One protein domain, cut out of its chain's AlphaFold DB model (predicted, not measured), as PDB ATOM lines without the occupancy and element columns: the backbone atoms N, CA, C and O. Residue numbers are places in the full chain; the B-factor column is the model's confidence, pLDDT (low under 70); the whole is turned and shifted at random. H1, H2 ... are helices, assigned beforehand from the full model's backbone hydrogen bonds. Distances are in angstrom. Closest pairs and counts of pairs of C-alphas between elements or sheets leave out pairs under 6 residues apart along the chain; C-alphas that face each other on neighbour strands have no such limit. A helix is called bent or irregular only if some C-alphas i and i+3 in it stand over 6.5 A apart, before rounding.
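What this domain is: This is residues 101 to 216 of the 429 residues of an uncharacterized protein of Giardia muris (UniProt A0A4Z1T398). The short helix H7 sits near the middle, folded back on H6 as a small helical hairpin, with H1, H2 and H5 packed on H7. H3 and the longest helix, H4, make a second hairpin, whose connecting loop lies at the far end of the longest axis from the kinked H5. The printed part has 116 residues with seven named helices, H1 to H7 in chain order, and no named strand; the class is all helix, the packing part aligned and part crossed. The whole is compact, with a radius of gyration of the C-alphas of 14.4 A and spans of 42 by 33 by 23 A.

How they stand to each other: H1, residues 104 to 112, touches H3, residues 128 to 143, with residues 135 to 142 of H3 alone; the closest C-alphas, of Thr 108 and Leu 138, are 5.7 A apart, at a steep tilt of 44 degrees, opposite ways. H2, residues 117 to 126, touches H5, residues 173 to 189, at a shallow tilt of 26 degrees, opposite ways; the closest C-alphas, of Pro 117 and Ala 187, are 6.2 A apart. H3 forms a hairpin with H4, residues 152 to 171, at a shallow tilt of 27 degrees; the closest C-alphas, of Phe 141 and Pro 154, are 6.4 A apart, and residues 134 to 141 of H3 touch residues 154 to 161 of H4 alone. H4 and H5 are close but not clearly touching, about perpendicular at 73 degrees, with C-alphas of Leu 169 and Ile 176 closest at 7.5 A. H6, residues 197 to 205, and H7, residues 208 to 215, form a hairpin at a shallow tilt of 18 degrees, C-alphas of Ala 202 and Ala 210 closest at 4.6 A. H7 is the hub, touching H1, H2, H5 and H6; its closest C-alphas to H5 are those of Ala 208 and Glu 177, 5.5 A apart. H3 and H7 are apart. Every O i to N i+4 pair is within hydrogen-bond range in H1, H2, H3, H4 and H6; in H5 10 of 13 are, and in H7 0 of 4, against 4 of 5 O i to N i+3 pairs.

Where its parts are: H1 begins at C-alpha 104 (-0.560, -14.055, 36.696). From first to last C-alpha H3 measures 22.4 A, H4 28.7 A and H5 22.0 A. H4 ends at C-alpha 171 (-20.490, -2.945, 47.743). H5 has a kink of 42 degrees near residue 180. H5 and H7 are irregular, but only just: C-alphas 178 and 181 are 6.7 A apart, and C-alphas 211 and 214 6.9 A. H7 ends at C-alpha 215 (-8.651, -10.790, 35.992).

The domain as a whole: The two C-alphas farthest apart, of Asp 147 and Gln 178, are 43.8 A apart, while those of Phe 101 and Ile 216, the first and last printed, are 4.1 A apart. The printed part has no cut and no long link. Mean pLDDT of the printed part is 74.2; 41 residues are under 70, among them 101 to 115 and 140 to 158.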
ATOM      1  N   PHE A 101     -10.132 -17.775  34.552       58.50
ATOM      2  CA  PHE A 101      -9.198 -16.842  35.234       58.50
ATOM      3  C   PHE A 101      -7.863 -16.642  34.490       58.50
ATOM      4  O   PHE A 101      -7.345 -17.571  33.872       58.50
ATOM      5  N   ALA A 102      -7.352 -15.404  34.470       58.41
ATOM      6  CA  ALA A 102      -6.114 -15.058  33.768       58.41
ATOM      7  C   ALA A 102      -4.886 -15.531  34.541       58.41
ATOM      8  O   ALA A 102      -4.847 -15.456  35.768       58.41
ATOM      9  N   ARG A 103      -3.874 -16.023  33.812       58.09
ATOM     10  CA  ARG A 103      -2.603 -16.388  34.437       58.09
ATOM     11  C   ARG A 103      -1.927 -15.131  34.987       58.09
ATOM     12  O   ARG A 103      -2.016 -14.087  34.331       58.09
ATOM     13  N   PRO A 104      -1.202 -15.221  36.107       58.53
ATOM     14  CA  PRO A 104      -0.560 -14.055  36.696       58.53
ATOM     15  C   PRO A 104       0.389 -13.305  35.748       58.53
ATOM     16  O   PRO A 104       0.482 -12.094  35.831       58.53
ATOM     17  N   GLU A 105       1.029 -13.965  34.779       57.84
ATOM     18  CA  GLU A 105       1.910 -13.297  33.807       57.84
ATOM     19  C   GLU A 105       1.128 -12.424  32.824       57.84
ATOM     20  O   GLU A 105       1.565 -11.333  32.453       57.84
ATOM     21  N   ALA A 106      -0.053 -12.896  32.414       58.31
ATOM     22  CA  ALA A 106      -0.967 -12.104  31.603       58.31
ATOM     23  C   ALA A 106      -1.514 -10.925  32.417       58.31
ATOM     24  O   ALA A 106      -1.618  -9.821  31.884       58.31
ATOM     25  N   LEU A 107      -1.788 -11.139  33.710       63.31
ATOM     26  CA  LEU A 107      -2.158 -10.072  34.636       63.31
ATOM     27  C   LEU A 107      -1.043  -9.036  34.741       63.31
ATOM     28  O   LEU A 107      -1.319  -7.862  34.543       63.31
ATOM     29  N   THR A 108       0.212  -9.430  34.946       63.22
ATOM     30  CA  THR A 108       1.337  -8.490  35.017       63.22
ATOM     31  C   THR A 108       1.436  -7.648  33.755       63.22
ATOM     32  O   THR A 108       1.552  -6.431  33.851       63.22
ATOM     33  N   MET A 109       1.315  -8.243  32.564       62.25
ATOM     34  CA  MET A 109       1.323  -7.471  31.318       62.25
ATOM     35  C   MET A 109       0.149  -6.492  31.246       62.25
ATOM     36  O   MET A 109       0.347  -5.339  30.872       62.25
ATOM     37  N   ILE A 110      -1.056  -6.930  31.621       64.56
ATOM     38  CA  ILE A 110      -2.230  -6.060  31.661       64.56
ATOM     39  C   ILE A 110      -1.956  -4.943  32.668       64.56
ATOM     40  O   ILE A 110      -1.712  -3.826  32.238       64.56
ATOM     41  N   PHE A 111      -1.848  -5.237  33.960       66.56
ATOM     42  CA  PHE A 111      -1.715  -4.277  35.061       66.56
ATOM     43  C   PHE A 111      -0.451  -3.392  35.044       66.56
ATOM     44  O   PHE A 111      -0.432  -2.372  35.734       66.56
ATOM     45  N   SER A 112       0.582  -3.735  34.266       63.25
ATOM     46  CA  SER A 112       1.765  -2.881  34.040       63.25
ATOM     47  C   SER A 112       1.653  -1.974  32.808       63.25
ATOM     48  O   SER A 112       2.487  -1.082  32.615       63.25
ATOM     49  N   THR A 113       0.628  -2.156  31.964       63.84
ATOM     50  CA  THR A 113       0.419  -1.330  30.770       63.84
ATOM     51  C   THR A 113      -0.089   0.058  31.162       63.84
ATOM     52  O   THR A 113      -1.274   0.279  31.403       63.84
ATOM     53  N   TYR A 114       0.817   1.036  31.154       54.53
ATOM     54  CA  TYR A 114       0.480   2.442  31.365       54.53
ATOM     55  C   TYR A 114      -0.581   2.935  30.356       54.53
ATOM     56  O   TYR A 114      -0.422   2.774  29.146       54.53
ATOM     57  N   ASN A 115      -1.606   3.632  30.866       64.19
ATOM     58  CA  ASN A 115      -2.706   4.284  30.128       64.19
ATOM     59  C   ASN A 115      -3.863   3.394  29.639       64.19
ATOM     60  O   ASN A 115      -4.606   3.803  28.744       64.19
ATOM     61  N   ASP A 116      -4.069   2.219  30.227       74.81
ATOM     62  CA  ASP A 116      -5.303   1.465  30.008       74.81
ATOM     63  C   ASP A 116      -6.498   2.088  30.779       74.81
ATOM     64  O   ASP A 116      -6.388   2.341  31.986       74.81
ATOM     65  N   PRO A 117      -7.651   2.355  30.123       80.75
ATOM     66  CA  PRO A 117      -8.817   2.937  30.788       80.75
ATOM     67  C   PRO A 117      -9.389   2.085  31.928       80.75
ATOM     68  O   PRO A 117      -9.855   2.646  32.920       80.75
ATOM     69  N   VAL A 118      -9.348   0.751  31.813       77.75
ATOM     70  CA  VAL A 118      -9.866  -0.163  32.846       77.75
ATOM     71  C   VAL A 118      -8.993  -0.060  34.093       77.75
ATOM     72  O   VAL A 118      -9.506   0.112  35.197       77.75
ATOM     73  N   GLN A 119      -7.672  -0.065  33.923       77.69
ATOM     74  CA  GLN A 119      -6.721   0.101  35.025       77.69
ATOM     75  C   GLN A 119      -6.824   1.454  35.711       77.69
ATOM     76  O   GLN A 119      -6.773   1.525  36.937       77.69
ATOM     77  N   ALA A 120      -6.997   2.532  34.944       82.62
ATOM     78  CA  ALA A 120      -7.152   3.865  35.512       82.62
ATOM     79  C   ALA A 120      -8.371   3.945  36.450       82.62
ATOM     80  O   ALA A 120      -8.302   4.595  37.494       82.62
ATOM     81  N   GLU A 121      -9.473   3.277  36.103       85.25
ATOM     82  CA  GLU A 121     -10.657   3.204  36.961       85.25
ATOM     83  C   GLU A 121     -10.478   2.216  38.124       85.25
ATOM     84  O   GLU A 121     -10.855   2.539  39.251       85.25
ATOM     85  N   LEU A 122      -9.821   1.068  37.912       79.56
ATOM     86  CA  LEU A 122      -9.476   0.131  38.990       79.56
ATOM     87  C   LEU A 122      -8.584   0.785  40.054       79.56
ATOM     88  O   LEU A 122      -8.871   0.675  41.245       79.56
ATOM     89  N   ARG A 123      -7.557   1.536  39.646       83.38
ATOM     90  CA  ARG A 123      -6.655   2.243  40.566       83.38
ATOM     91  C   ARG A 123      -7.395   3.272  41.420       83.38
ATOM     92  O   ARG A 123      -7.178   3.336  42.627       83.38
ATOM     93  N   LYS A 124      -8.327   4.032  40.833       83.75
ATOM     94  CA  LYS A 124      -9.178   4.981  41.579       83.75
ATOM     95  C   LYS A 124     -10.139   4.277  42.536       83.75
ATOM     96  O   LYS A 124     -10.375   4.770  43.635       83.75
ATOM     97  N   LEU A 125     -10.714   3.152  42.114       80.44
ATOM     98  CA  LEU A 125     -11.693   2.399  42.899       80.44
ATOM     99  C   LEU A 125     -11.084   1.727  44.132       80.44
ATOM    100  O   LEU A 125     -11.729   1.699  45.186       80.44
ATOM    101  N   LEU A 126      -9.872   1.189  43.986       74.62
ATOM    102  CA  LEU A 126      -9.155   0.453  45.029       74.62
ATOM    103  C   LEU A 126      -8.289   1.357  45.914       74.62
ATOM    104  O   LEU A 126      -8.004   0.993  47.053       74.62
ATOM    105  N   GLY A 127      -7.903   2.530  45.407       81.50
ATOM    106  CA  GLY A 127      -6.900   3.399  46.015       81.50
ATOM    107  C   GLY A 127      -5.490   3.043  45.541       81.50
ATOM    108  O   GLY A 127      -5.171   1.869  45.347       81.50
ATOM    109  N   GLU A 128      -4.649   4.065  45.362       82.00
ATOM    110  CA  GLU A 128      -3.311   3.922  44.767       82.00
ATOM    111  C   GLU A 128      -2.439   2.921  45.530       82.00
ATOM    112  O   GLU A 128      -1.929   1.997  44.916       82.00
ATOM    113  N   GLU A 129      -2.365   3.008  46.862       80.00
ATOM    114  CA  GLU A 129      -1.534   2.100  47.669       80.00
ATOM    115  C   GLU A 129      -1.947   0.625  47.538       80.00
ATOM    116  O   GLU A 129      -1.100  -0.259  47.436       80.00
ATOM    117  N   SER A 130      -3.256   0.341  47.527       77.00
ATOM    118  CA  SER A 130      -3.750  -1.039  47.411       77.00
ATOM    119  C   SER A 130      -3.590  -1.590  45.995       77.00
ATOM    120  O   SER A 130      -3.334  -2.779  45.834       77.00
ATOM    121  N   TYR A 131      -3.740  -0.743  44.973       79.62
ATOM    122  CA  TYR A 131      -3.494  -1.131  43.586       79.62
ATOM    123  C   TYR A 131      -2.001  -1.374  43.339       79.62
ATOM    124  O   TYR A 131      -1.638  -2.409  42.793       79.62
ATOM    125  N   ASP A 132      -1.135  -0.461  43.779       80.31
ATOM    126  CA  ASP A 132       0.307  -0.549  43.548       80.31
ATOM    127  C   ASP A 132       0.898  -1.773  44.270       80.31
ATOM    128  O   ASP A 132       1.634  -2.539  43.654       80.31
ATOM    129  N   SER A 133       0.464  -2.056  45.509       78.69
ATOM    130  CA  SER A 133       0.826  -3.291  46.228       78.69
ATOM    131  C   SER A 133       0.425  -4.560  45.466       78.69
ATOM    132  O   SER A 133       1.190  -5.519  45.426       78.69
ATOM    133  N   PHE A 134      -0.759  -4.579  44.844       76.69
ATOM    134  CA  PHE A 134      -1.213  -5.716  44.039       76.69
ATOM    135  C   PHE A 134      -0.355  -5.907  42.779       76.69
ATOM    136  O   PHE A 134      -0.008  -7.035  42.427       76.69
ATOM    137  N   VAL A 135       0.016  -4.812  42.108       76.31
ATOM    138  CA  VAL A 135       0.893  -4.863  40.929       76.31
ATOM    139  C   VAL A 135       2.306  -5.309  41.305       76.31
ATOM    140  O   VAL A 135       2.894  -6.112  40.585       76.31
ATOM    141  N   GLU A 136       2.846  -4.851  42.434       76.50
ATOM    142  CA  GLU A 136       4.153  -5.290  42.936       76.50
ATOM    143  C   GLU A 136       4.179  -6.796  43.226       76.50
ATOM    144  O   GLU A 136       5.110  -7.486  42.806       76.50
ATOM    145  N   GLU A 137       3.140  -7.328  43.877       73.69
ATOM    146  CA  GLU A 137       3.009  -8.766  44.131       73.69
ATOM    147  C   GLU A 137       2.881  -9.580  42.834       73.69
ATOM    148  O   GLU A 137       3.510 -10.633  42.702       73.69
ATOM    149  N   LEU A 138       2.125  -9.079  41.851       69.56
ATOM    150  CA  LEU A 138       2.029  -9.666  40.510       69.56
ATOM    151  C   LEU A 138       3.387  -9.710  39.795       69.56
ATOM    152  O   LEU A 138       3.765 -10.741  39.237       69.56
ATOM    153  N   CYS A 139       4.144  -8.612  39.823       70.12
ATOM    154  CA  CYS A 139       5.476  -8.538  39.226       70.12
ATOM    155  C   CYS A 139       6.447  -9.509  39.912       70.12
ATOM    156  O   CYS A 139       7.082 -10.324  39.236       70.12
ATOM    157  N   ALA A 140       6.499  -9.497  41.247       67.69
ATOM    158  CA  ALA A 140       7.352 -10.391  42.026       67.69
ATOM    159  C   ALA A 140       7.034 -11.869  41.754       67.69
ATOM    160  O   ALA A 140       7.940 -12.699  41.667       67.69
ATOM    161  N   PHE A 141       5.753 -12.195  41.564       66.62
ATOM    162  CA  PHE A 141       5.337 -13.531  41.167       66.62
ATOM    163  C   PHE A 141       5.911 -13.940  39.804       66.62
ATOM    164  O   PHE A 141       6.476 -15.024  39.675       66.62
ATOM    165  N   THR A 142       5.805 -13.074  38.793       64.44
ATOM    166  CA  THR A 142       6.311 -13.385  37.446       64.44
ATOM    167  C   THR A 142       7.827 -13.547  37.383       64.44
ATOM    168  O   THR A 142       8.329 -14.315  36.564       64.44
ATOM    169  N   GLU A 143       8.562 -12.855  38.255       64.88
ATOM    170  CA  GLU A 143      10.025 -12.905  38.314       64.88
ATOM    171  C   GLU A 143      10.562 -14.161  39.020       64.88
ATOM    172  O   GLU A 143      11.667 -14.608  38.713       64.88
ATOM    173  N   ALA A 144       9.794 -14.759  39.940       57.12
ATOM    174  CA  ALA A 144      10.245 -15.879  40.773       57.12
ATOM    175  C   ALA A 144      10.424 -17.215  40.015       57.12
ATOM    176  O   ALA A 144      11.091 -18.118  40.519       57.12
ATOM    177  N   GLY A 145       9.888 -17.332  38.795       51.22
ATOM    178  CA  GLY A 145       9.981 -18.534  37.961       51.22
ATOM    179  C   GLY A 145       9.061 -19.685  38.403       51.22
ATOM    180  O   GLY A 145       8.561 -19.730  39.525       51.22
ATOM    181  N   TYR A 146       8.808 -20.627  37.486       52.38
ATOM    182  CA  TYR A 146       7.888 -21.750  37.702       52.38
ATOM    183  C   TYR A 146       8.558 -22.899  38.472       52.38
ATOM    184  O   TYR A 146       9.208 -23.756  37.875       52.38
ATOM    185  N   ASP A 147       8.372 -22.934  39.790       54.75
ATOM    186  CA  ASP A 147       8.544 -24.139  40.613       54.75
ATOM    187  C   ASP A 147       7.179 -24.500  41.223       54.75
ATOM    188  O   ASP A 147       6.558 -23.673  41.899       54.75
ATOM    189  N   ASP A 148       6.699 -25.724  40.980       52.97
ATOM    190  CA  ASP A 148       5.362 -26.208  41.363       52.97
ATOM    191  C   ASP A 148       5.061 -26.022  42.862       52.97
ATOM    192  O   ASP A 148       3.907 -25.833  43.248       52.97
ATOM    193  N   LYS A 149       6.085 -26.021  43.729       51.28
ATOM    194  CA  LYS A 149       5.914 -25.772  45.176       51.28
ATOM    195  C   LYS A 149       5.939 -24.291  45.561       51.28
ATOM    196  O   LYS A 149       5.403 -23.933  46.610       51.28
ATOM    197  N   ALA A 150       6.545 -23.433  44.744       51.69
ATOM    198  CA  ALA A 150       6.615 -21.990  44.968       51.69
ATOM    199  C   ALA A 150       5.376 -21.245  44.435       51.69
ATOM    200  O   ALA A 150       5.116 -20.122  44.858       51.69
ATOM    201  N   TYR A 151       4.594 -21.881  43.555       58.34
ATOM    202  CA  TYR A 151       3.426 -21.304  42.878       58.34
ATOM    203  C   TYR A 151       2.195 -21.112  43.780       58.34
ATOM    204  O   TYR A 151       1.433 -20.160  43.612       58.34
ATOM    205  N   GLN A 152       1.997 -21.998  44.759       61.28
ATOM    206  CA  GLN A 152       0.740 -22.073  45.509       61.28
ATOM    207  C   GLN A 152       0.488 -20.834  46.382       61.28
ATOM    208  O   GLN A 152      -0.602 -20.269  46.365       61.28
ATOM    209  N   LYS A 153       1.511 -20.361  47.100       62.78
ATOM    210  CA  LYS A 153       1.373 -19.231  48.028       62.78
ATOM    211  C   LYS A 153       1.113 -17.890  47.317       62.78
ATOM    212  O   LYS A 153       0.214 -17.170  47.742       62.78
ATOM    213  N   PRO A 154       1.829 -17.519  46.242       61.00
ATOM    214  CA  PRO A 154       1.495 -16.314  45.485       61.00
ATOM    215  C   PRO A 154       0.124 -16.369  44.804       61.00
ATOM    216  O   PRO A 154      -0.569 -15.359  44.732       61.00
ATOM    217  N   LEU A 155      -0.297 -17.547  44.338       66.25
ATOM    218  CA  LEU A 155      -1.621 -17.747  43.758       66.25
ATOM    219  C   LEU A 155      -2.739 -17.561  44.793       66.25
ATOM    220  O   LEU A 155      -3.767 -16.959  44.484       66.25
ATOM    221  N   GLU A 156      -2.538 -18.034  46.026       68.56
ATOM    222  CA  GLU A 156      -3.437 -17.770  47.157       68.56
ATOM    223  C   GLU A 156      -3.547 -16.265  47.429       68.56
ATOM    224  O   GLU A 156      -4.653 -15.735  47.532       68.56
ATOM    225  N   VAL A 157      -2.412 -15.561  47.476       67.62
ATOM    226  CA  VAL A 157      -2.370 -14.104  47.682       67.62
ATOM    227  C   VAL A 157      -3.100 -13.360  46.558       67.62
ATOM    228  O   VAL A 157      -3.923 -12.484  46.832       67.62
ATOM    229  N   LEU A 158      -2.868 -13.742  45.300       68.25
ATOM    230  CA  LEU A 158      -3.553 -13.175  44.140       68.25
ATOM    231  C   LEU A 158      -5.068 -13.412  44.202       68.25
ATOM    232  O   LEU A 158      -5.862 -12.500  43.965       68.25
ATOM    233  N   THR A 159      -5.472 -14.629  44.562       72.06
ATOM    234  CA  THR A 159      -6.880 -15.017  44.696       72.06
ATOM    235  C   THR A 159      -7.574 -14.201  45.787       72.06
ATOM    236  O   THR A 159      -8.687 -13.714  45.580       72.06
ATOM    237  N   GLU A 160      -6.922 -13.980  46.929       74.56
ATOM    238  CA  GLU A 160      -7.468 -13.138  47.999       74.56
ATOM    239  C   GLU A 160      -7.598 -11.668  47.580       74.56
ATOM    240  O   GLU A 160      -8.605 -11.025  47.892       74.56
ATOM    241  N   HIS A 161      -6.653 -11.142  46.799       72.38
ATOM    242  CA  HIS A 161      -6.776  -9.803  46.218       72.38
ATOM    243  C   HIS A 161      -7.944  -9.702  45.231       72.38
ATOM    244  O   HIS A 161      -8.728  -8.751  45.304       72.38
ATOM    245  N   MET A 162      -8.133 -10.705  44.371       73.19
ATOM    246  CA  MET A 162      -9.285 -10.782  43.466       73.19
ATOM    247  C   MET A 162     -10.614 -10.845  44.227       73.19
ATOM    248  O   MET A 162     -11.560 -10.129  43.892       73.19
ATOM    249  N   LYS A 163     -10.686 -11.642  45.300       77.31
ATOM    250  CA  LYS A 163     -11.864 -11.696  46.179       77.31
ATOM    251  C   LYS A 163     -12.123 -10.355  46.852       77.31
ATOM    252  O   LYS A 163     -13.262  -9.895  46.892       77.31
ATOM    253  N   ARG A 164     -11.086  -9.693  47.373       78.00
ATOM    254  CA  ARG A 164     -11.216  -8.361  47.983       78.00
ATOM    255  C   ARG A 164     -11.764  -7.350  46.978       78.00
ATOM    256  O   ARG A 164     -12.678  -6.603  47.313       78.00
ATOM    257  N   LEU A 165     -11.253  -7.363  45.752       75.56
ATOM    258  CA  LEU A 165     -11.716  -6.505  44.669       75.56
ATOM    259  C   LEU A 165     -13.190  -6.740  44.346       75.56
ATOM    260  O   LEU A 165     -13.972  -5.796  44.321       75.56
ATOM    261  N   LEU A 166     -13.596  -7.996  44.183       77.75
ATOM    262  CA  LEU A 166     -14.991  -8.354  43.941       77.75
ATOM    263  C   LEU A 166     -15.931  -7.929  45.076       77.75
ATOM    264  O   LEU A 166     -17.054  -7.515  44.795       77.75
ATOM    265  N   ARG A 167     -15.482  -7.972  46.339       82.88
ATOM    266  CA  ARG A 167     -16.253  -7.424  47.471       82.88
ATOM    267  C   ARG A 167     -16.442  -5.915  47.331       82.88
ATOM    268  O   ARG A 167     -17.573  -5.449  47.410       82.88
ATOM    269  N   VAL A 168     -15.373  -5.168  47.040       81.75
ATOM    270  CA  VAL A 168     -15.441  -3.707  46.834       81.75
ATOM    271  C   VAL A 168     -16.354  -3.349  45.658       81.75
ATOM    272  O   VAL A 168     -17.148  -2.413  45.758       81.75
ATOM    273  N   LEU A 169     -16.272  -4.096  44.553       80.06
ATOM    274  CA  LEU A 169     -17.153  -3.905  43.400       80.06
ATOM    275  C   LEU A 169     -18.612  -4.237  43.740       80.06
ATOM    276  O   LEU A 169     -19.511  -3.504  43.339       80.06
ATOM    277  N   GLY A 170     -18.847  -5.293  44.523       80.94
ATOM    278  CA  GLY A 170     -20.165  -5.661  45.042       80.94
ATOM    279  C   GLY A 170     -20.793  -4.574  45.909       80.94
ATOM    280  O   GLY A 170     -21.944  -4.208  45.693       80.94
ATOM    281  N   GLU A 171     -20.031  -4.013  46.846       84.75
ATOM    282  CA  GLU A 171     -20.490  -2.945  47.743       84.75
ATOM    283  C   GLU A 171     -20.809  -1.639  47.002       84.75
ATOM    284  O   GLU A 171     -21.675  -0.876  47.429       84.75
ATOM    285  N   LYS A 172     -20.119  -1.373  45.886       84.88
ATOM    286  CA  LYS A 172     -20.234  -0.125  45.116       84.88
ATOM    287  C   LYS A 172     -20.957  -0.289  43.778       84.88
ATOM    288  O   LYS A 172     -20.904   0.635  42.964       84.88
ATOM    289  N   ILE A 173     -21.625  -1.422  43.539       84.81
ATOM    290  CA  ILE A 173     -22.183  -1.786  42.226       84.81
ATOM    291  C   ILE A 173     -23.036  -0.671  41.616       84.81
ATOM    292  O   ILE A 173     -22.822  -0.301  40.467       84.81
ATOM    293  N   GLU A 174     -23.937  -0.069  42.394       82.75
ATOM    294  CA  GLU A 174     -24.836   0.979  41.901       82.75
ATOM    295  C   GLU A 174     -24.065   2.223  41.433       82.75
ATOM    296  O   GLU A 174     -24.314   2.752  40.351       82.75
ATOM    297  N   THR A 175     -23.068   2.656  42.212       84.94
ATOM    298  CA  THR A 175     -22.209   3.788  41.838       84.94
ATOM    299  C   THR A 175     -21.364   3.455  40.609       84.94
ATOM    300  O   THR A 175     -21.215   4.295  39.720       84.94
ATOM    301  N   ILE A 176     -20.825   2.236  40.535       86.25
ATOM    302  CA  ILE A 176     -20.003   1.779  39.411       86.25
ATOM    303  C   ILE A 176     -20.824   1.775  38.117       86.25
ATOM    304  O   ILE A 176     -20.394   2.386  37.138       86.25
ATOM    305  N   GLU A 177     -22.009   1.162  38.128       87.06
ATOM    306  CA  GLU A 177     -22.899   1.074  36.962       87.06
ATOM    307  C   GLU A 177     -23.353   2.454  36.475       87.06
ATOM    308  O   GLU A 177     -23.372   2.720  35.276       87.06
ATOM    309  N   GLN A 178     -23.681   3.372  37.389       86.69
ATOM    310  CA  GLN A 178     -24.210   4.684  37.011       86.69
ATOM    311  C   GLN A 178     -23.131   5.682  36.576       86.69
ATOM    312  O   GLN A 178     -23.411   6.570  35.772       86.69
ATOM    313  N   THR A 179     -21.909   5.584  37.115       87.44
ATOM    314  CA  THR A 179     -20.896   6.643  36.939       87.44
ATOM    315  C   THR A 179     -19.614   6.179  36.261       87.44
ATOM    316  O   THR A 179     -19.063   6.916  35.442       87.44
ATOM    317  N   ILE A 180     -19.130   4.977  36.575       88.19
ATOM    318  CA  ILE A 180     -17.818   4.499  36.124       88.19
ATOM    319  C   ILE A 180     -17.950   3.775  34.794       88.19
ATOM    320  O   ILE A 180     -17.199   4.077  33.870       88.19
ATOM    321  N   VAL A 181     -18.934   2.883  34.660       89.25
ATOM    322  CA  VAL A 181     -19.149   2.100  33.436       89.25
ATOM    323  C   VAL A 181     -19.345   2.999  32.208       89.25
ATOM    324  O   VAL A 181     -18.579   2.835  31.261       89.25
ATOM    325  N   PRO A 182     -20.244   4.007  32.189       90.38
ATOM    326  CA  PRO A 182     -20.430   4.840  30.998       90.38
ATOM    327  C   PRO A 182     -19.139   5.544  30.564       90.38
ATOM    328  O   PRO A 182     -18.781   5.523  29.387       90.38
ATOM    329  N   ARG A 183     -18.391   6.088  31.533       90.19
ATOM    330  CA  ARG A 183     -17.110   6.768  31.294       90.19
ATOM    331  C   ARG A 183     -16.029   5.812  30.799       90.19
ATOM    332  O   ARG A 183     -15.269   6.171  29.905       90.19
ATOM    333  N   LEU A 184     -15.961   4.610  31.370       89.56
ATOM    334  CA  LEU A 184     -15.024   3.569  30.961       89.56
ATOM    335  C   LEU A 184     -15.280   3.152  29.511       89.56
ATOM    336  O   LEU A 184     -14.354   3.130  28.704       89.56
ATOM    337  N   LEU A 185     -16.536   2.869  29.159       90.25
ATOM    338  CA  LEU A 185     -16.901   2.452  27.806       90.25
ATOM    339  C   LEU A 185     -16.657   3.568  26.782       90.25
ATOM    340  O   LEU A 185     -16.194   3.290  25.678       90.25
ATOM    341  N   GLU A 186     -16.920   4.830  27.131       91.38
ATOM    342  CA  GLU A 186     -16.549   5.978  26.292       91.38
ATOM    343  C   GLU A 186     -15.034   6.083  26.094       91.38
ATOM    344  O   GLU A 186     -14.578   6.271  24.965       91.38
ATOM    345  N   ALA A 187     -14.250   5.907  27.160       89.56
ATOM    346  CA  ALA A 187     -12.795   5.936  27.081       89.56
ATOM    347  C   ALA A 187     -12.247   4.806  26.198       89.56
ATOM    348  O   ALA A 187     -11.382   5.064  25.362       89.56
ATOM    349  N   ILE A 188     -12.792   3.587  26.317       85.94
ATOM    350  CA  ILE A 188     -12.435   2.450  25.455       85.94
ATOM    351  C   ILE A 188     -12.792   2.751  23.992       85.94
ATOM    352  O   ILE A 188     -11.956   2.574  23.109       85.94
ATOM    353  N   ARG A 189     -13.997   3.271  23.710       88.25
ATOM    354  CA  ARG A 189     -14.413   3.652  22.342       88.25
ATOM    355  C   ARG A 189     -13.551   4.763  21.738       88.25
ATOM    356  O   ARG A 189     -13.426   4.835  20.520       88.25
ATOM    357  N   ALA A 190     -12.977   5.631  22.569       89.50
ATOM    358  CA  ALA A 190     -12.124   6.735  22.137       89.50
ATOM    359  C   ALA A 190     -10.664   6.323  21.857       89.50
ATOM    360  O   ALA A 190      -9.879   7.148  21.373       89.50
ATOM    361  N   LEU A 191     -10.277   5.074  22.146       81.00
ATOM    362  CA  LEU A 191      -8.934   4.575  21.861       81.00
ATOM    363  C   LEU A 191      -8.665   4.587  20.350       81.00
ATOM    364  O   LEU A 191      -9.416   4.044  19.548       81.00
ATOM    365  N   LYS A 192      -7.540   5.190  19.952       82.75
ATOM    366  CA  LYS A 192      -7.133   5.317  18.538       82.75
ATOM    367  C   LYS A 192      -6.386   4.094  17.991       82.75
ATOM    368  O   LYS A 192      -5.908   4.129  16.861       82.75
ATOM    369  N   ARG A 193      -6.238   3.043  18.801       79.19
ATOM    370  CA  ARG A 193      -5.562   1.789  18.442       79.19
ATOM    371  C   ARG A 193      -6.578   0.654  18.285       79.19
ATOM    372  O   ARG A 193      -7.679   0.770  18.823       79.19
ATOM    373  N   PRO A 194      -6.218  -0.458  17.618       69.50
ATOM    374  CA  PRO A 194      -6.998  -1.683  17.704       69.50
ATOM    375  C   PRO A 194      -7.256  -2.066  19.166       69.50
ATOM    376  O   PRO A 194      -6.359  -1.982  20.012       69.50
ATOM    377  N   LEU A 195      -8.498  -2.459  19.446       67.25
ATOM    378  CA  LEU A 195      -8.909  -2.891  20.776       67.25
ATOM    379  C   LEU A 195      -8.396  -4.302  21.059       67.25
ATOM    380  O   LEU A 195      -8.511  -5.194  20.209       67.25
ATOM    381  N   TYR A 196      -7.885  -4.503  22.267       70.38
ATOM    382  CA  TYR A 196      -7.597  -5.824  22.805       70.38
ATOM    383  C   TYR A 196      -8.896  -6.611  23.008       70.38
ATOM    384  O   TYR A 196      -9.984  -6.046  23.120       70.38
ATOM    385  N   THR A 197      -8.797  -7.939  23.072       69.81
ATOM    386  CA  THR A 197      -9.969  -8.816  23.220       69.81
ATOM    387  C   THR A 197     -10.799  -8.473  24.458       69.81
ATOM    388  O   THR A 197     -12.017  -8.360  24.354       69.81
ATOM    389  N   PHE A 198     -10.157  -8.238  25.606       70.94
ATOM    390  CA  PHE A 198     -10.862  -7.874  26.838       70.94
ATOM    391  C   PHE A 198     -11.574  -6.514  26.725       70.94
ATOM    392  O   PHE A 198     -12.640  -6.335  27.295       70.94
ATOM    393  N   GLU A 199     -11.050  -5.565  25.945       76.44
ATOM    394  CA  GLU A 199     -11.704  -4.268  25.719       76.44
ATOM    395  C   GLU A 199     -12.938  -4.408  24.829       76.44
ATOM    396  O   GLU A 199     -13.956  -3.771  25.082       76.44
ATOM    397  N   LYS A 200     -12.878  -5.268  23.805       75.88
ATOM    398  CA  LYS A 200     -14.056  -5.599  22.989       75.88
ATOM    399  C   LYS A 200     -15.135  -6.253  23.847       75.88
ATOM    400  O   LYS A 200     -16.278  -5.815  23.831       75.88
ATOM    401  N   VAL A 201     -14.743  -7.217  24.680       76.50
ATOM    402  CA  VAL A 201     -15.657  -7.881  25.614       76.50
ATOM    403  C   VAL A 201     -16.216  -6.911  26.659       76.50
ATOM    404  O   VAL A 201     -17.389  -7.012  27.008       76.50
ATOM    405  N   ALA A 202     -15.444  -5.916  27.107       79.25
ATOM    406  CA  ALA A 202     -15.949  -4.851  27.975       79.25
ATOM    407  C   ALA A 202     -17.075  -4.054  27.302       79.25
ATOM    408  O   ALA A 202     -18.093  -3.773  27.937       79.25
ATOM    409  N   LEU A 203     -16.903  -3.715  26.018       81.44
ATOM    410  CA  LEU A 203     -17.922  -3.021  25.227       81.44
ATOM    411  C   LEU A 203     -19.186  -3.864  25.040       81.44
ATOM    412  O   LEU A 203     -20.279  -3.308  25.142       81.44
ATOM    413  N   ASP A 204     -19.034  -5.169  24.810       78.06
ATOM    414  CA  ASP A 204     -20.155  -6.096  24.622       78.06
ATOM    415  C   ASP A 204     -20.906  -6.377  25.936       78.06
ATOM    416  O   ASP A 204     -22.130  -6.503  25.933       78.06
ATOM    417  N   LEU A 205     -20.198  -6.446  27.070       81.06
ATOM    418  CA  LEU A 205     -20.803  -6.615  28.396       81.06
ATOM    419  C   LEU A 205     -21.579  -5.383  28.846       81.06
ATOM    420  O   LEU A 205     -22.644  -5.523  29.441       81.06
ATOM    421  N   GLY A 206     -21.014  -4.191  28.643       83.75
ATOM    422  CA  GLY A 206     -21.670  -2.923  28.962       83.75
ATOM    423  C   GLY A 206     -22.033  -2.709  30.439       83.75
ATOM    424  O   GLY A 206     -22.899  -1.887  30.721       83.75
ATOM    425  N   THR A 207     -21.413  -3.444  31.367       84.94
ATOM    426  CA  THR A 207     -21.754  -3.472  32.806       84.94
ATOM    427  C   THR A 207     -20.506  -3.365  33.682       84.94
ATOM    428  O   THR A 207     -19.373  -3.417  33.195       84.94
ATOM    429  N   ALA A 208     -20.690  -3.288  35.002       81.81
ATOM    430  CA  ALA A 208     -19.613  -3.271  35.991       81.81
ATOM    431  C   ALA A 208     -18.701  -4.505  35.912       81.81
ATOM    432  O   ALA A 208     -17.543  -4.448  36.324       81.81
ATOM    433  N   ALA A 209     -19.191  -5.608  35.337       79.25
ATOM    434  CA  ALA A 209     -18.402  -6.809  35.094       79.25
ATOM    435  C   ALA A 209     -17.222  -6.575  34.128       79.25
ATOM    436  O   ALA A 209     -16.254  -7.330  34.166       79.25
ATOM    437  N   ALA A 210     -17.233  -5.495  33.335       79.81
ATOM    438  CA  ALA A 210     -16.089  -5.074  32.523       79.81
ATOM    439  C   ALA A 210     -14.811  -4.848  33.357       79.81
ATOM    440  O   ALA A 210     -13.707  -5.113  32.882       79.81
ATOM    441  N   LEU A 211     -14.952  -4.421  34.617       78.50
ATOM    442  CA  LEU A 211     -13.830  -4.231  35.545       78.50
ATOM    443  C   LEU A 211     -13.204  -5.553  36.010       78.50
ATOM    444  O   LEU A 211     -12.111  -5.548  36.570       78.50
ATOM    445  N   LEU A 212     -13.880  -6.683  35.778       75.12
ATOM    446  CA  LEU A 212     -13.359  -8.009  36.093       75.12
ATOM    447  C   LEU A 212     -12.538  -8.610  34.964       75.12
ATOM    448  O   LEU A 212     -11.719  -9.480  35.224       75.12
ATOM    449  N   LEU A 213     -12.726  -8.156  33.727       72.25
ATOM    450  CA  LEU A 213     -12.079  -8.755  32.563       72.25
ATOM    451  C   LEU A 213     -10.551  -8.782  32.617       72.25
ATOM    452  O   LEU A 213      -9.997  -9.770  32.150       72.25
ATOM    453  N   PRO A 214      -9.844  -7.801  33.215       68.44
ATOM    454  CA  PRO A 214      -8.407  -7.932  33.422       68.44
ATOM    455  C   PRO A 214      -8.033  -9.198  34.190       68.44
ATOM    456  O   PRO A 214      -7.019  -9.807  33.889       68.44
ATOM    457  N   PHE A 215      -8.871  -9.623  35.139       66.19
ATOM    458  CA  PHE A 215      -8.651 -10.790  35.992       66.19
ATOM    459  C   PHE A 215      -9.031 -12.111  35.332       66.19
ATOM    460  O   PHE A 215      -8.794 -13.183  35.897       66.19
ATOM    461  N   ILE A 216      -9.640 -12.057  34.150       67.56
ATOM    462  CA  ILE A 216     -10.164 -13.233  33.486       67.56
ATOM    463  C   ILE A 216      -9.564 -13.332  32.086       67.56
ATOM    464  O   ILE A 216      -9.635 -12.419  31.268       67.56
TER     465      ILE A 216